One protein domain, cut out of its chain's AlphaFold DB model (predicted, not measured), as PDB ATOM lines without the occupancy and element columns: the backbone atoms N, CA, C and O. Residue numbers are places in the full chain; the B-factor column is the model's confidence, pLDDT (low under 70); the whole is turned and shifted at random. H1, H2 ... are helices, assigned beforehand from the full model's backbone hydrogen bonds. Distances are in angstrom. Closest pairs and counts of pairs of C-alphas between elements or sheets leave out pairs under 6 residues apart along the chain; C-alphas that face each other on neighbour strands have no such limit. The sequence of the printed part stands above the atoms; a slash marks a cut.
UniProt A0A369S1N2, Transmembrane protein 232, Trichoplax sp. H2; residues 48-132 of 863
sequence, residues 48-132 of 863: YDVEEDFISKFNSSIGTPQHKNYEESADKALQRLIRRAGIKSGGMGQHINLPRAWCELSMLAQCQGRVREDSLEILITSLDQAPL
ATOM      1  N   TYR A  48     -36.955 -18.961  21.060       56.19
ATOM      2  CA  TYR A  48     -35.503 -19.084  21.006       56.19
ATOM      3  C   TYR A  48     -34.982 -18.657  19.632       56.19
ATOM      4  O   TYR A  48     -35.498 -19.075  18.602       56.19
ATOM      5  N   ASP A  49     -33.900 -17.874  19.610       58.25
ATOM      6  CA  ASP A  49     -33.270 -17.407  18.362       58.25
ATOM      7  C   ASP A  49     -32.568 -18.532  17.562       58.25
ATOM      8  O   ASP A  49     -32.032 -18.287  16.479       58.25
ATOM      9  N   VAL A  50     -32.514 -19.746  18.122       66.25
ATOM     10  CA  VAL A  50     -31.844 -20.937  17.590       66.25
ATOM     11  C   VAL A  50     -32.784 -22.127  17.774       66.25
ATOM     12  O   VAL A  50     -33.198 -22.415  18.893       66.25
ATOM     13  N   GLU A  51     -33.095 -22.839  16.691       75.94
ATOM     14  CA  GLU A  51     -33.963 -24.027  16.696       75.94
ATOM     15  C   GLU A  51     -33.182 -25.308  16.345       75.94
ATOM     16  O   GLU A  51     -32.124 -25.257  15.712       75.94
ATOM     17  N   GLU A  52     -33.721 -26.481  16.689       78.31
ATOM     18  CA  GLU A  52     -33.140 -27.792  16.326       78.31
ATOM     19  C   GLU A  52     -33.006 -27.982  14.802       78.31
ATOM     20  O   GLU A  52     -32.057 -28.600  14.308       78.31
ATOM     21  N   ASP A  53     -33.907 -27.352  14.049       79.88
ATOM     22  CA  ASP A  53     -33.871 -27.214  12.597       79.88
ATOM     23  C   ASP A  53     -32.581 -26.550  12.095       79.88
ATOM     24  O   ASP A  53     -32.002 -26.986  11.096       79.88
ATOM     25  N   PHE A  54     -32.107 -25.504  12.782       86.12
ATOM     26  CA  PHE A  54     -30.853 -24.826  12.447       86.12
ATOM     27  C   PHE A  54     -29.655 -25.737  12.719       86.12
ATOM     28  O   PHE A  54     -28.783 -25.859  11.864       86.12
ATOM     29  N   ILE A  55     -29.634 -26.428  13.863       86.50
ATOM     30  CA  ILE A  55     -28.555 -27.359  14.241       86.50
ATOM     31  C   ILE A  55     -28.443 -28.497  13.215       86.50
ATOM     32  O   ILE A  55     -27.344 -28.855  12.784       86.50
ATOM     33  N   SER A  56     -29.585 -29.033  12.779       85.62
ATOM     34  CA  SER A  56     -29.662 -30.106  11.783       85.62
ATOM     35  C   SER A  56     -29.166 -29.653  10.404       85.62
ATOM     36  O   SER A  56     -28.361 -30.349   9.778       85.62
ATOM     37  N   LYS A  57     -29.573 -28.459   9.949       85.75
ATOM     38  CA  LYS A  57     -29.101 -27.837   8.695       85.75
ATOM     39  C   LYS A  57     -27.608 -27.483   8.754       85.75
ATOM     40  O   LYS A  57     -26.873 -27.783   7.819       85.75
ATOM     41  N   PHE A  58     -27.130 -26.943   9.876       88.06
ATOM     42  CA  PHE A  58     -25.711 -26.656  10.113       88.06
ATOM     43  C   PHE A  58     -24.868 -27.931   9.974       88.06
ATOM     44  O   PHE A  58     -23.981 -28.001   9.124       88.06
ATOM     45  N   ASN A  59     -25.193 -28.970  10.751       88.19
ATOM     46  CA  ASN A  59     -24.414 -30.209  10.811       88.19
ATOM     47  C   ASN A  59     -24.467 -31.032   9.510       88.19
ATOM     48  O   ASN A  59     -23.508 -31.736   9.206       88.19
ATOM     49  N   SER A  60     -25.547 -30.939   8.729       88.38
ATOM     50  CA  SER A  60     -25.630 -31.572   7.400       88.38
ATOM     51  C   SER A  60     -24.911 -30.781   6.302       88.38
ATOM     52  O   SER A  60     -24.516 -31.364   5.296       88.38
ATOM     53  N   SER A  61     -24.679 -29.477   6.494       86.50
ATOM     54  CA  SER A  61     -23.984 -28.624   5.518       86.50
ATOM     55  C   SER A  61     -22.451 -28.721   5.556       86.50
ATOM     56  O   SER A  61     -21.794 -28.106   4.715       86.50
ATOM     57  N   ILE A  62     -21.860 -29.460   6.502       83.06
ATOM     58  CA  ILE A  62     -20.401 -29.534   6.710       83.06
ATOM     59  C   ILE A  62     -19.680 -29.947   5.417       83.06
ATOM     60  O   ILE A  62     -19.984 -30.970   4.813       83.06
ATOM     61  N   GLY A  63     -18.711 -29.131   4.991       78.38
ATOM     62  CA  GLY A  63     -17.951 -29.329   3.749       78.38
ATOM     63  C   GLY A  63     -18.595 -28.743   2.483       78.38
ATOM     64  O   GLY A  63     -17.943 -28.701   1.443       78.38
ATOM     65  N   THR A  64     -19.829 -28.238   2.549       83.00
ATOM     66  CA  THR A  64     -20.476 -27.525   1.430       83.00
ATOM     67  C   THR A  64     -20.115 -26.030   1.428       83.00
ATOM     68  O   THR A  64     -19.829 -25.468   2.489       83.00
ATOM     69  N   PRO A  65     -20.195 -25.315   0.286       80.19
ATOM     70  CA  PRO A  65     -20.023 -23.858   0.270       80.19
ATOM     71  C   PRO A  65     -21.082 -23.120   1.108       80.19
ATOM     72  O   PRO A  65     -20.810 -22.034   1.614       80.19
ATOM     73  N   GLN A  66     -22.264 -23.718   1.307       82.12
ATOM     74  CA  GLN A  66     -23.333 -23.158   2.140       82.12
ATOM     75  C   GLN A  66     -22.982 -23.161   3.638       82.12
ATOM     76  O   GLN A  66     -23.517 -22.331   4.373       82.12
ATOM     77  N   HIS A  67     -22.049 -24.015   4.086       85.44
ATOM     78  CA  HIS A  67     -21.581 -24.047   5.477       85.44
ATOM     79  C   HIS A  67     -21.114 -22.675   5.964       85.44
ATOM     80  O   HIS A  67     -21.431 -22.288   7.082       85.44
ATOM     81  N   LYS A  68     -20.419 -21.901   5.116       85.75
ATOM     82  CA  LYS A  68     -19.922 -20.565   5.482       85.75
ATOM     83  C   LYS A  68     -21.050 -19.602   5.858       85.75
ATOM     84  O   LYS A  68     -20.912 -18.849   6.813       85.75
ATOM     85  N   ASN A  69     -22.191 -19.676   5.174       86.56
ATOM     86  CA  ASN A  69     -23.357 -18.845   5.487       86.56
ATOM     87  C   ASN A  69     -23.978 -19.247   6.838       86.56
ATOM     88  O   ASN A  69     -24.413 -18.388   7.606       86.56
ATOM     89  N   TYR A  70     -24.002 -20.550   7.144       86.38
ATOM     90  CA  TYR A  70     -24.445 -21.060   8.443       86.38
ATOM     91  C   TYR A  70     -23.455 -20.731   9.570       86.38
ATOM     92  O   TYR A  70     -23.890 -20.402  10.672       86.38
ATOM     93  N   GLU A  71     -22.151 -20.740   9.294       86.31
ATOM     94  CA  GLU A  71     -21.080 -20.335  10.211       86.31
ATOM     95  C   GLU A  71     -21.151 -18.834  10.528       86.31
ATOM     96  O   GLU A  71     -21.192 -18.464  11.698       86.31
ATOM     97  N   GLU A  72     -21.329 -17.966   9.526       87.06
ATOM     98  CA  GLU A  72     -21.604 -16.540   9.750       87.06
ATOM     99  C   GLU A  72     -22.893 -16.291  10.550       87.06
ATOM    100  O   GLU A  72     -22.968 -15.347  11.341       87.06
ATOM    101  N   SER A  73     -23.935 -17.095  10.323       86.69
ATOM    102  CA  SER A  73     -25.190 -17.006  11.078       86.69
ATOM    103  C   SER A  73     -24.991 -17.429  12.539       86.69
ATOM    104  O   SER A  73     -25.463 -16.748  13.453       86.69
ATOM    105  N   ALA A  74     -24.216 -18.494  12.769       87.81
ATOM    106  CA  ALA A  74     -23.821 -18.941  14.099       87.81
ATOM    107  C   ALA A  74     -22.958 -17.890  14.816       87.81
ATOM    108  O   ALA A  74     -23.259 -17.556  15.957       87.81
ATOM    109  N   ASP A  75     -21.976 -17.277  14.149       87.88
ATOM    110  CA  ASP A  75     -21.173 -16.182  14.711       87.88
ATOM    111  C   ASP A  75     -22.052 -14.969  15.087       87.88
ATOM    112  O   ASP A  75     -21.909 -14.397  16.173       87.88
ATOM    113  N   LYS A  76     -23.036 -14.605  14.249       88.50
ATOM    114  CA  LYS A  76     -24.032 -13.559  14.566       88.50
ATOM    115  C   LYS A  76     -24.926 -13.949  15.754       88.50
ATOM    116  O   LYS A  76     -25.325 -13.073  16.526       88.50
ATOM    117  N   ALA A  77     -25.240 -15.232  15.947       88.56
ATOM    118  CA  ALA A  77     -25.942 -15.724  17.136       88.56
ATOM    119  C   ALA A  77     -25.048 -15.672  18.390       88.56
ATOM    120  O   ALA A  77     -25.456 -15.095  19.399       88.56
ATOM    121  N   LEU A  78     -23.802 -16.149  18.310       89.25
ATOM    122  CA  LEU A  78     -22.814 -16.090  19.392       89.25
ATOM    123  C   LEU A  78     -22.570 -14.652  19.861       89.25
ATOM    124  O   LEU A  78     -22.617 -14.384  21.057       89.25
ATOM    125  N   GLN A  79     -22.410 -13.689  18.949       88.44
ATOM    126  CA  GLN A  79     -22.231 -12.275  19.314       88.44
ATOM    127  C   GLN A  79     -23.453 -11.659  20.016       88.44
ATOM    128  O   GLN A  79     -23.294 -10.757  20.844       88.44
ATOM    129  N   ARG A  80     -24.675 -12.137  19.730       88.88
ATOM    130  CA  ARG A  80     -25.883 -11.764  20.490       88.88
ATOM    131  C   ARG A  80     -25.884 -12.421  21.873       88.88
ATOM    132  O   ARG A  80     -26.151 -11.745  22.868       88.88
ATOM    133  N   LEU A  81     -25.516 -13.697  21.951       90.38
ATOM    134  CA  LEU A  81     -25.478 -14.462  23.198       90.38
ATOM    135  C   LEU A  81     -24.389 -13.985  24.161       90.38
ATOM    136  O   LEU A  81     -24.676 -13.865  25.343       90.38
ATOM    137  N   ILE A  82     -23.209 -13.579  23.687       88.81
ATOM    138  CA  ILE A  82     -22.155 -12.944  24.507       88.81
ATOM    139  C   ILE A  82     -22.687 -11.698  25.239       88.81
ATOM    140  O   ILE A  82     -22.334 -11.454  26.394       88.81
ATOM    141  N   ARG A  83     -23.562 -10.914  24.589       87.69
ATOM    142  CA  ARG A  83     -24.214  -9.744  25.205       87.69
ATOM    143  C   ARG A  83     -25.290 -10.172  26.205       87.69
ATOM    144  O   ARG A  83     -25.284  -9.683  27.328       87.69
ATOM    145  N   ARG A  84     -26.168 -11.111  25.827       89.88
ATOM    146  CA  ARG A  84     -27.267 -11.611  26.679       89.88
ATOM    147  C   ARG A  84     -26.772 -12.401  27.903       89.88
ATOM    148  O   ARG A  84     -27.437 -12.379  28.932       89.88
ATOM    149  N   ALA A  85     -25.613 -13.048  27.800       88.56
ATOM    150  CA  ALA A  85     -24.901 -13.753  28.870       88.56
ATOM    151  C   ALA A  85     -24.052 -12.821  29.759       88.56
ATOM    152  O   ALA A  85     -23.459 -13.275  30.735       88.56
ATOM    153  N   GLY A  86     -23.958 -11.531  29.412       86.31
ATOM    154  CA  GLY A  86     -23.303 -10.510  30.228       86.31
ATOM    155  C   GLY A  86     -21.787 -10.633  30.367       86.31
ATOM    156  O   GLY A  86     -21.242 -10.108  31.332       86.31
ATOM    157  N   ILE A  87     -21.090 -11.266  29.415       86.06
ATOM    158  CA  ILE A  87     -19.638 -11.554  29.492       86.06
ATOM    159  C   ILE A  87     -18.779 -10.290  29.708       86.06
ATOM    160  O   ILE A  87     -17.688 -10.352  30.266       86.06
ATOM    161  N   LYS A  88     -19.253  -9.118  29.259       83.56
ATOM    162  CA  LYS A  88     -18.557  -7.827  29.439       83.56
ATOM    163  C   LYS A  88     -18.953  -7.063  30.710       83.56
ATOM    164  O   LYS A  88     -18.352  -6.030  30.987       83.56
ATOM    165  N   SER A  89     -19.958  -7.527  31.448       81.19
ATOM    166  CA  SER A  89     -20.505  -6.861  32.639       81.19
ATOM    167  C   SER A  89     -20.726  -7.826  33.812       81.19
ATOM    168  O   SER A  89     -21.579  -7.584  34.664       81.19
ATOM    169  N   GLY A  90     -19.982  -8.938  33.852       79.19
ATOM    170  CA  GLY A  90     -20.028  -9.911  34.950       79.19
ATOM    171  C   GLY A  90     -21.394 -10.581  35.140       79.19
ATOM    172  O   GLY A  90     -21.779 -10.895  36.260       79.19
ATOM    173  N   GLY A  91     -22.180 -10.731  34.069       81.06
ATOM    174  CA  GLY A  91     -23.537 -11.276  34.159       81.06
ATOM    175  C   GLY A  91     -24.580 -10.335  34.782       81.06
ATOM    176  O   GLY A  91     -25.668 -10.799  35.111       81.06
ATOM    177  N   MET A  92     -24.293  -9.034  34.936       80.56
ATOM    178  CA  MET A  92     -25.232  -8.039  35.486       80.56
ATOM    179  C   MET A  92     -25.601  -6.949  34.467       80.56
ATOM    180  O   MET A  92     -24.730  -6.413  33.776       80.56
ATOM    181  N   GLY A  93     -26.893  -6.603  34.375       82.12
ATOM    182  CA  GLY A  93     -27.414  -5.506  33.543       82.12
ATOM    183  C   GLY A  93     -28.827  -5.750  32.986       82.12
ATOM    184  O   GLY A  93     -29.281  -6.884  32.895       82.12
ATOM    185  N   GLN A  94     -29.519  -4.684  32.569       80.25
ATOM    186  CA  GLN A  94     -30.944  -4.722  32.173       80.25
ATOM    187  C   GLN A  94     -31.257  -5.585  30.933       80.25
ATOM    188  O   GLN A  94     -32.375  -6.062  30.776       80.25
ATOM    189  N   HIS A  95     -30.286  -5.785  30.036       81.00
ATOM    190  CA  HIS A  95     -30.455  -6.582  28.809       81.00
ATOM    191  C   HIS A  95     -29.947  -8.027  28.939       81.00
ATOM    192  O   HIS A  95     -29.886  -8.758  27.947       81.00
ATOM    193  N   ILE A  96     -29.534  -8.430  30.142       88.31
ATOM    194  CA  ILE A  96     -28.966  -9.748  30.407       88.31
ATOM    195  C   ILE A  96     -30.067 -10.692  30.864       88.31
ATOM    196  O   ILE A  96     -30.895 -10.365  31.706       88.31
ATOM    197  N   ASN A  97     -30.072 -11.881  30.276       89.12
ATOM    198  CA  ASN A  97     -30.989 -12.950  30.627       89.12
ATOM    199  C   ASN A  97     -30.183 -14.245  30.617       89.12
ATOM    200  O   ASN A  97     -30.047 -14.897  29.580       89.12
ATOM    201  N   LEU A  98     -29.591 -14.549  31.774       92.31
ATOM    202  CA  LEU A  98     -28.691 -15.684  31.954       92.31
ATOM    203  C   LEU A  98     -29.392 -17.024  31.668       92.31
ATOM    204  O   LEU A  98     -28.865 -17.747  30.822       92.31
ATOM    205  N   PRO A  99     -30.595 -17.328  32.211       91.81
ATOM    206  CA  PRO A  99     -31.289 -18.582  31.905       91.81
ATOM    207  C   PRO A  99     -31.493 -18.802  30.401       91.81
ATOM    208  O   PRO A  99     -31.153 -19.858  29.871       91.81
ATOM    209  N   ARG A 100     -31.979 -17.781  29.677       89.56
ATOM    210  CA  ARG A 100     -32.200 -17.878  28.227       89.56
ATOM    211  C   ARG A 100     -30.891 -17.969  27.445       89.56
ATOM    212  O   ARG A 100     -30.812 -18.736  26.489       89.56
ATOM    213  N   ALA A 101     -29.874 -17.191  27.822       92.00
ATOM    214  CA  ALA A 101     -28.576 -17.228  27.156       92.00
ATOM    215  C   ALA A 101     -27.903 -18.597  27.312       92.00
ATOM    216  O   ALA A 101     -27.346 -19.111  26.346       92.00
ATOM    217  N   TRP A 102     -27.995 -19.209  28.494       94.31
ATOM    218  CA  TRP A 102     -27.444 -20.534  28.757       94.31
ATOM    219  C   TRP A 102     -28.151 -21.637  27.961       94.31
ATOM    220  O   TRP A 102     -27.471 -22.450  27.336       94.31
ATOM    221  N   CYS A 103     -29.488 -21.631  27.896       91.06
ATOM    222  CA  CYS A 103     -30.230 -22.585  27.068       91.06
ATOM    223  C   CYS A 103     -29.862 -22.458  25.578       91.06
ATOM    224  O   CYS A 103     -29.476 -23.449  24.956       91.06
ATOM    225  N   GLU A 104     -29.876 -21.248  25.008       90.00
ATOM    226  CA  GLU A 104     -29.543 -21.035  23.588       90.00
ATOM    227  C   GLU A 104     -28.067 -21.351  23.268       90.00
ATOM    228  O   GLU A 104     -27.773 -21.928  22.219       90.00
ATOM    229  N   LEU A 105     -27.127 -21.063  24.177       92.25
ATOM    230  CA  LEU A 105     -25.730 -21.487  24.023       92.25
ATOM    231  C   LEU A 105     -25.573 -23.014  24.103       92.25
ATOM    232  O   LEU A 105     -24.774 -23.575  23.355       92.25
ATOM    233  N   SER A 106     -26.338 -23.713  24.954       91.94
ATOM    234  CA  SER A 106     -26.325 -25.185  24.961       91.94
ATOM    235  C   SER A 106     -26.918 -25.777  23.680       91.94
ATOM    236  O   SER A 106     -26.472 -26.825  23.225       91.94
ATOM    237  N   MET A 107     -27.855 -25.086  23.026       89.31
ATOM    238  CA  MET A 107     -28.334 -25.485  21.703       89.31
ATOM    239  C   MET A 107     -27.230 -25.315  20.647       89.31
ATOM    240  O   MET A 107     -26.929 -26.267  19.927       89.31
ATOM    241  N   LEU A 108     -26.537 -24.170  20.607       90.06
ATOM    242  CA  LEU A 108     -25.411 -23.962  19.681       90.06
ATOM    243  C   LEU A 108     -24.221 -24.904  19.929       90.06
ATOM    244  O   LEU A 108     -23.553 -25.303  18.976       90.06
ATOM    245  N   ALA A 109     -23.983 -25.342  21.169       91.06
ATOM    246  CA  ALA A 109     -22.946 -26.329  21.475       91.06
ATOM    247  C   ALA A 109     -23.158 -27.693  20.765       91.06
ATOM    248  O   ALA A 109     -22.210 -28.467  20.608       91.06
ATOM    249  N   GLN A 110     -24.371 -27.985  20.280       89.25
ATOM    250  CA  GLN A 110     -24.664 -29.197  19.505       89.25
ATOM    251  C   GLN A 110     -24.162 -29.136  18.052       89.25
ATOM    252  O   GLN A 110     -23.914 -30.190  17.451       89.25
ATOM    253  N   CYS A 111     -23.942 -27.939  17.493       88.00
ATOM    254  CA  CYS A 111     -23.232 -27.766  16.222       88.00
ATOM    255  C   CYS A 111     -21.849 -28.444  16.285       88.00
ATOM    256  O   CYS A 111     -21.318 -28.685  17.368       88.00
ATOM    257  N   GLN A 112     -21.263 -28.816  15.149       86.25
ATOM    258  CA  GLN A 112     -19.912 -29.391  15.095       86.25
ATOM    259  C   GLN A 112     -18.843 -28.322  14.807       86.25
ATOM    260  O   GLN A 112     -19.145 -27.197  14.415       86.25
ATOM    261  N   GLY A 113     -17.571 -28.679  15.009       85.69
ATOM    262  CA  GLY A 113     -16.438 -27.788  14.750       85.69
ATOM    263  C   GLY A 113     -16.338 -26.621  15.736       85.69
ATOM    264  O   GLY A 113     -16.668 -26.756  16.915       85.69
ATOM    265  N   ARG A 114     -15.860 -25.470  15.249       86.81
ATOM    266  CA  ARG A 114     -15.525 -24.293  16.067       86.81
ATOM    267  C   ARG A 114     -16.700 -23.764  16.895       86.81
ATOM    268  O   ARG A 114     -16.515 -23.463  18.070       86.81
ATOM    269  N   VAL A 115     -17.905 -23.714  16.322       88.06
ATOM    270  CA  VAL A 115     -19.111 -23.187  16.996       88.06
ATOM    271  C   VAL A 115     -19.385 -23.915  18.318       88.06
ATOM    272  O   VAL A 115     -19.750 -23.269  19.298       88.06
ATOM    273  N   ARG A 116     -19.125 -25.230  18.394       90.44
ATOM    274  CA  ARG A 116     -19.203 -26.001  19.649       90.44
ATOM    275  C   ARG A 116     -18.258 -25.470  20.708       90.44
ATOM    276  O   ARG A 116     -18.646 -25.252  21.851       90.44
ATOM    277  N   GLU A 117     -16.999 -25.333  20.319       87.62
ATOM    278  CA  GLU A 117     -15.910 -24.988  21.217       87.62
ATOM    279  C   GLU A 117     -16.017 -23.563  21.743       87.62
ATOM    280  O   GLU A 117     -15.705 -23.356  22.915       87.62
ATOM    281  N   ASP A 118     -16.488 -22.632  20.913       87.81
ATOM    282  CA  ASP A 118     -16.745 -21.244  21.295       87.81
ATOM    283  C   ASP A 118     -18.018 -21.157  22.173       87.81
ATOM    284  O   ASP A 118     -18.007 -20.479  23.200       87.81
ATOM    285  N   SER A 119     -19.086 -21.915  21.865       91.50
ATOM    286  CA  SER A 119     -20.319 -21.956  22.684       91.50
ATOM    287  C   SER A 119     -20.076 -22.480  24.102       91.50
ATOM    288  O   SER A 119     -20.522 -21.867  25.073       91.50
ATOM    289  N   LEU A 120     -19.353 -23.601  24.231       91.50
ATOM    290  CA  LEU A 120     -18.985 -24.170  25.533       91.50
ATOM    291  C   LEU A 120     -18.095 -23.207  26.330       91.50
ATOM    292  O   LEU A 120     -18.261 -23.079  27.538       91.50
ATOM    293  N   GLU A 121     -17.188 -22.496  25.662       87.81
ATOM    294  CA  GLU A 121     -16.288 -21.537  26.304       87.81
ATOM    295  C   GLU A 121     -17.030 -20.313  26.868       87.81
ATOM    296  O   GLU A 121     -16.807 -19.894  28.008       87.81
ATOM    297  N   ILE A 122     -17.982 -19.776  26.099       89.69
ATOM    298  CA  ILE A 122     -18.849 -18.674  26.536       89.69
ATOM    299  C   ILE A 122     -19.747 -19.123  27.700       89.69
ATOM    300  O   ILE A 122     -19.931 -18.357  28.646       89.69
ATOM    301  N   LEU A 123     -20.259 -20.363  27.678       92.50
ATOM    302  CA  LEU A 123     -21.020 -20.939  28.795       92.50
ATOM    303  C   LEU A 123     -20.195 -21.017  30.078       92.50
ATOM    304  O   LEU A 123     -20.629 -20.478  31.092       92.50
ATOM    305  N   ILE A 124     -19.012 -21.643  30.038       90.94
ATOM    306  CA  ILE A 124     -18.114 -21.767  31.202       90.94
ATOM    307  C   ILE A 124     -17.806 -20.380  31.775       90.94
ATOM    308  O   ILE A 124     -17.914 -20.164  32.977       90.94
ATOM    309  N   THR A 125     -17.480 -19.422  30.905       88.38
ATOM    310  CA  THR A 125     -17.154 -18.048  31.306       88.38
ATOM    311  C   THR A 125     -18.352 -17.332  31.943       88.38
ATOM    312  O   THR A 125     -18.207 -16.686  32.980       88.38
ATOM    313  N   SER A 126     -19.558 -17.475  31.382       91.69
ATOM    314  CA  SER A 126     -20.784 -16.908  31.964       91.69
ATOM    315  C   SER A 126     -21.143 -17.558  33.307       91.69
ATOM    316  O   SER A 126     -21.560 -16.868  34.236       91.69
ATOM    317  N   LEU A 127     -20.943 -18.872  33.436       92.06
ATOM    318  CA  LEU A 127     -21.194 -19.646  34.656       92.06
ATOM    319  C   LEU A 127     -20.122 -19.468  35.736       92.06
ATOM    320  O   LEU A 127     -20.388 -19.795  36.889       92.06
ATOM    321  N   ASP A 128     -18.952 -18.923  35.426       88.94
ATOM    322  CA  ASP A 128     -18.047 -18.409  36.453       88.94
ATOM    323  C   ASP A 128     -18.481 -17.002  36.902       88.94
ATOM    324  O   ASP A 128     -18.721 -16.764  38.084       88.94
ATOM    325  N   GLN A 129     -18.692 -16.086  35.956       88.19
ATOM    326  CA  GLN A 129     -18.922 -14.671  36.261       88.19
ATOM    327  C   GLN A 129     -20.286 -14.349  36.881       88.19
ATOM    328  O   GLN A 129     -20.381 -13.409  37.663       88.19
ATOM    329  N   ALA A 130     -21.353 -15.066  36.521       89.81
ATOM    330  CA  ALA A 130     -22.707 -14.683  36.916       89.81
ATOM    331  C   ALA A 130     -22.940 -14.731  38.443       89.81
ATOM    332  O   ALA A 130     -22.387 -15.598  39.130       89.81
ATOM    333  N   PRO A 131     -23.836 -13.893  38.995       87.44
ATOM    334  CA  PRO A 131     -24.277 -14.033  40.381       87.44
ATOM    335  C   PRO A 131     -25.045 -15.347  40.627       87.44
ATOM    336  O   PRO A 131     -25.453 -16.065  39.703       87.44
ATOM    337  N   LEU A 132     -25.226 -15.668  41.908       88.19
ATOM    338  CA  LEU A 132     -26.057 -16.768  42.397       88.19
ATOM    339  C   LEU A 132     -27.434 -16.203  42.791       88.19
ATOM    340  O   LEU A 132     -27.565 -15.586  43.843       88.19
TER     341      LEU A 132
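This is residues 48 to 132 of the 863 residues of the protein "Transmembrane protein 232" of Trichoplax sp. H2 (UniProt A0A369S1N2). Three helices, H2, H3 and H4, stand side by side in an up-and-down bundle, each running against the one before it. The short H1 sits beyond the last residues of H3, beside the first part of H2, and a loop of residues 85 to 97 turns back from H2 to H3 at the other end. The printed part has 85 residues with four named helices, H1 to H4 in chain order, and no named strand; the class is all helix. It is compact, with a radius of gyration of the C-alphas of 13.0 A, and its outline is a rod spanning 41 by 20 by 17 A.

H1, residues 52 to 60, begins at C-alpha 52 (-33.140, -27.792, 16.326) and measures 12.3 A. H2, residues 67 to 84, is the longest at 25.2 A. H3, residues 98 to 108, measures 15.2 A. H4, residues 114 to 129, measures 22.6 A and ends at C-alpha 129 (-18.922, -14.671, 36.261).

H1 and H2 form a helical hairpin and only just touch, with 3 pairs of C-alphas within 8 A; the closest are Phe 58 and Tyr 70, 6.0 A, at a steep tilt of 41 degrees, opposite ways. H1 and H3 touch only at their ends, only just, with 3 such pairs, C-alphas 55 and 108 being closest at 7.1 A. H2 and H3, a hairpin, touch at C-alphas 81 and 101, 5.7 A, with a shallow tilt of 14 degrees. H3 and H4, a hairpin too, touch at C-alphas 105 and 119, 5.6 A, with a shallow tilt of 19 degrees. H4 touches H2 with residues 115 to 122 alone, the same way at 5 degrees; the closest C-alphas are those of Ile 82 and Ile 122, 6.9 A. H1 and H4 are apart. Every O i to N i+4 pair is within hydrogen-bond range in H1, H3 and H4, and 13 of 14 in H2.

The C-alphas farthest apart, those of Pro 65 and Leu 132, are 43.1 A apart. The printed part has no cut. The link from H2 to H3 is long, 13 residues. Mean pLDDT of the printed part is 86.2; residues 48 to 50 are under 70.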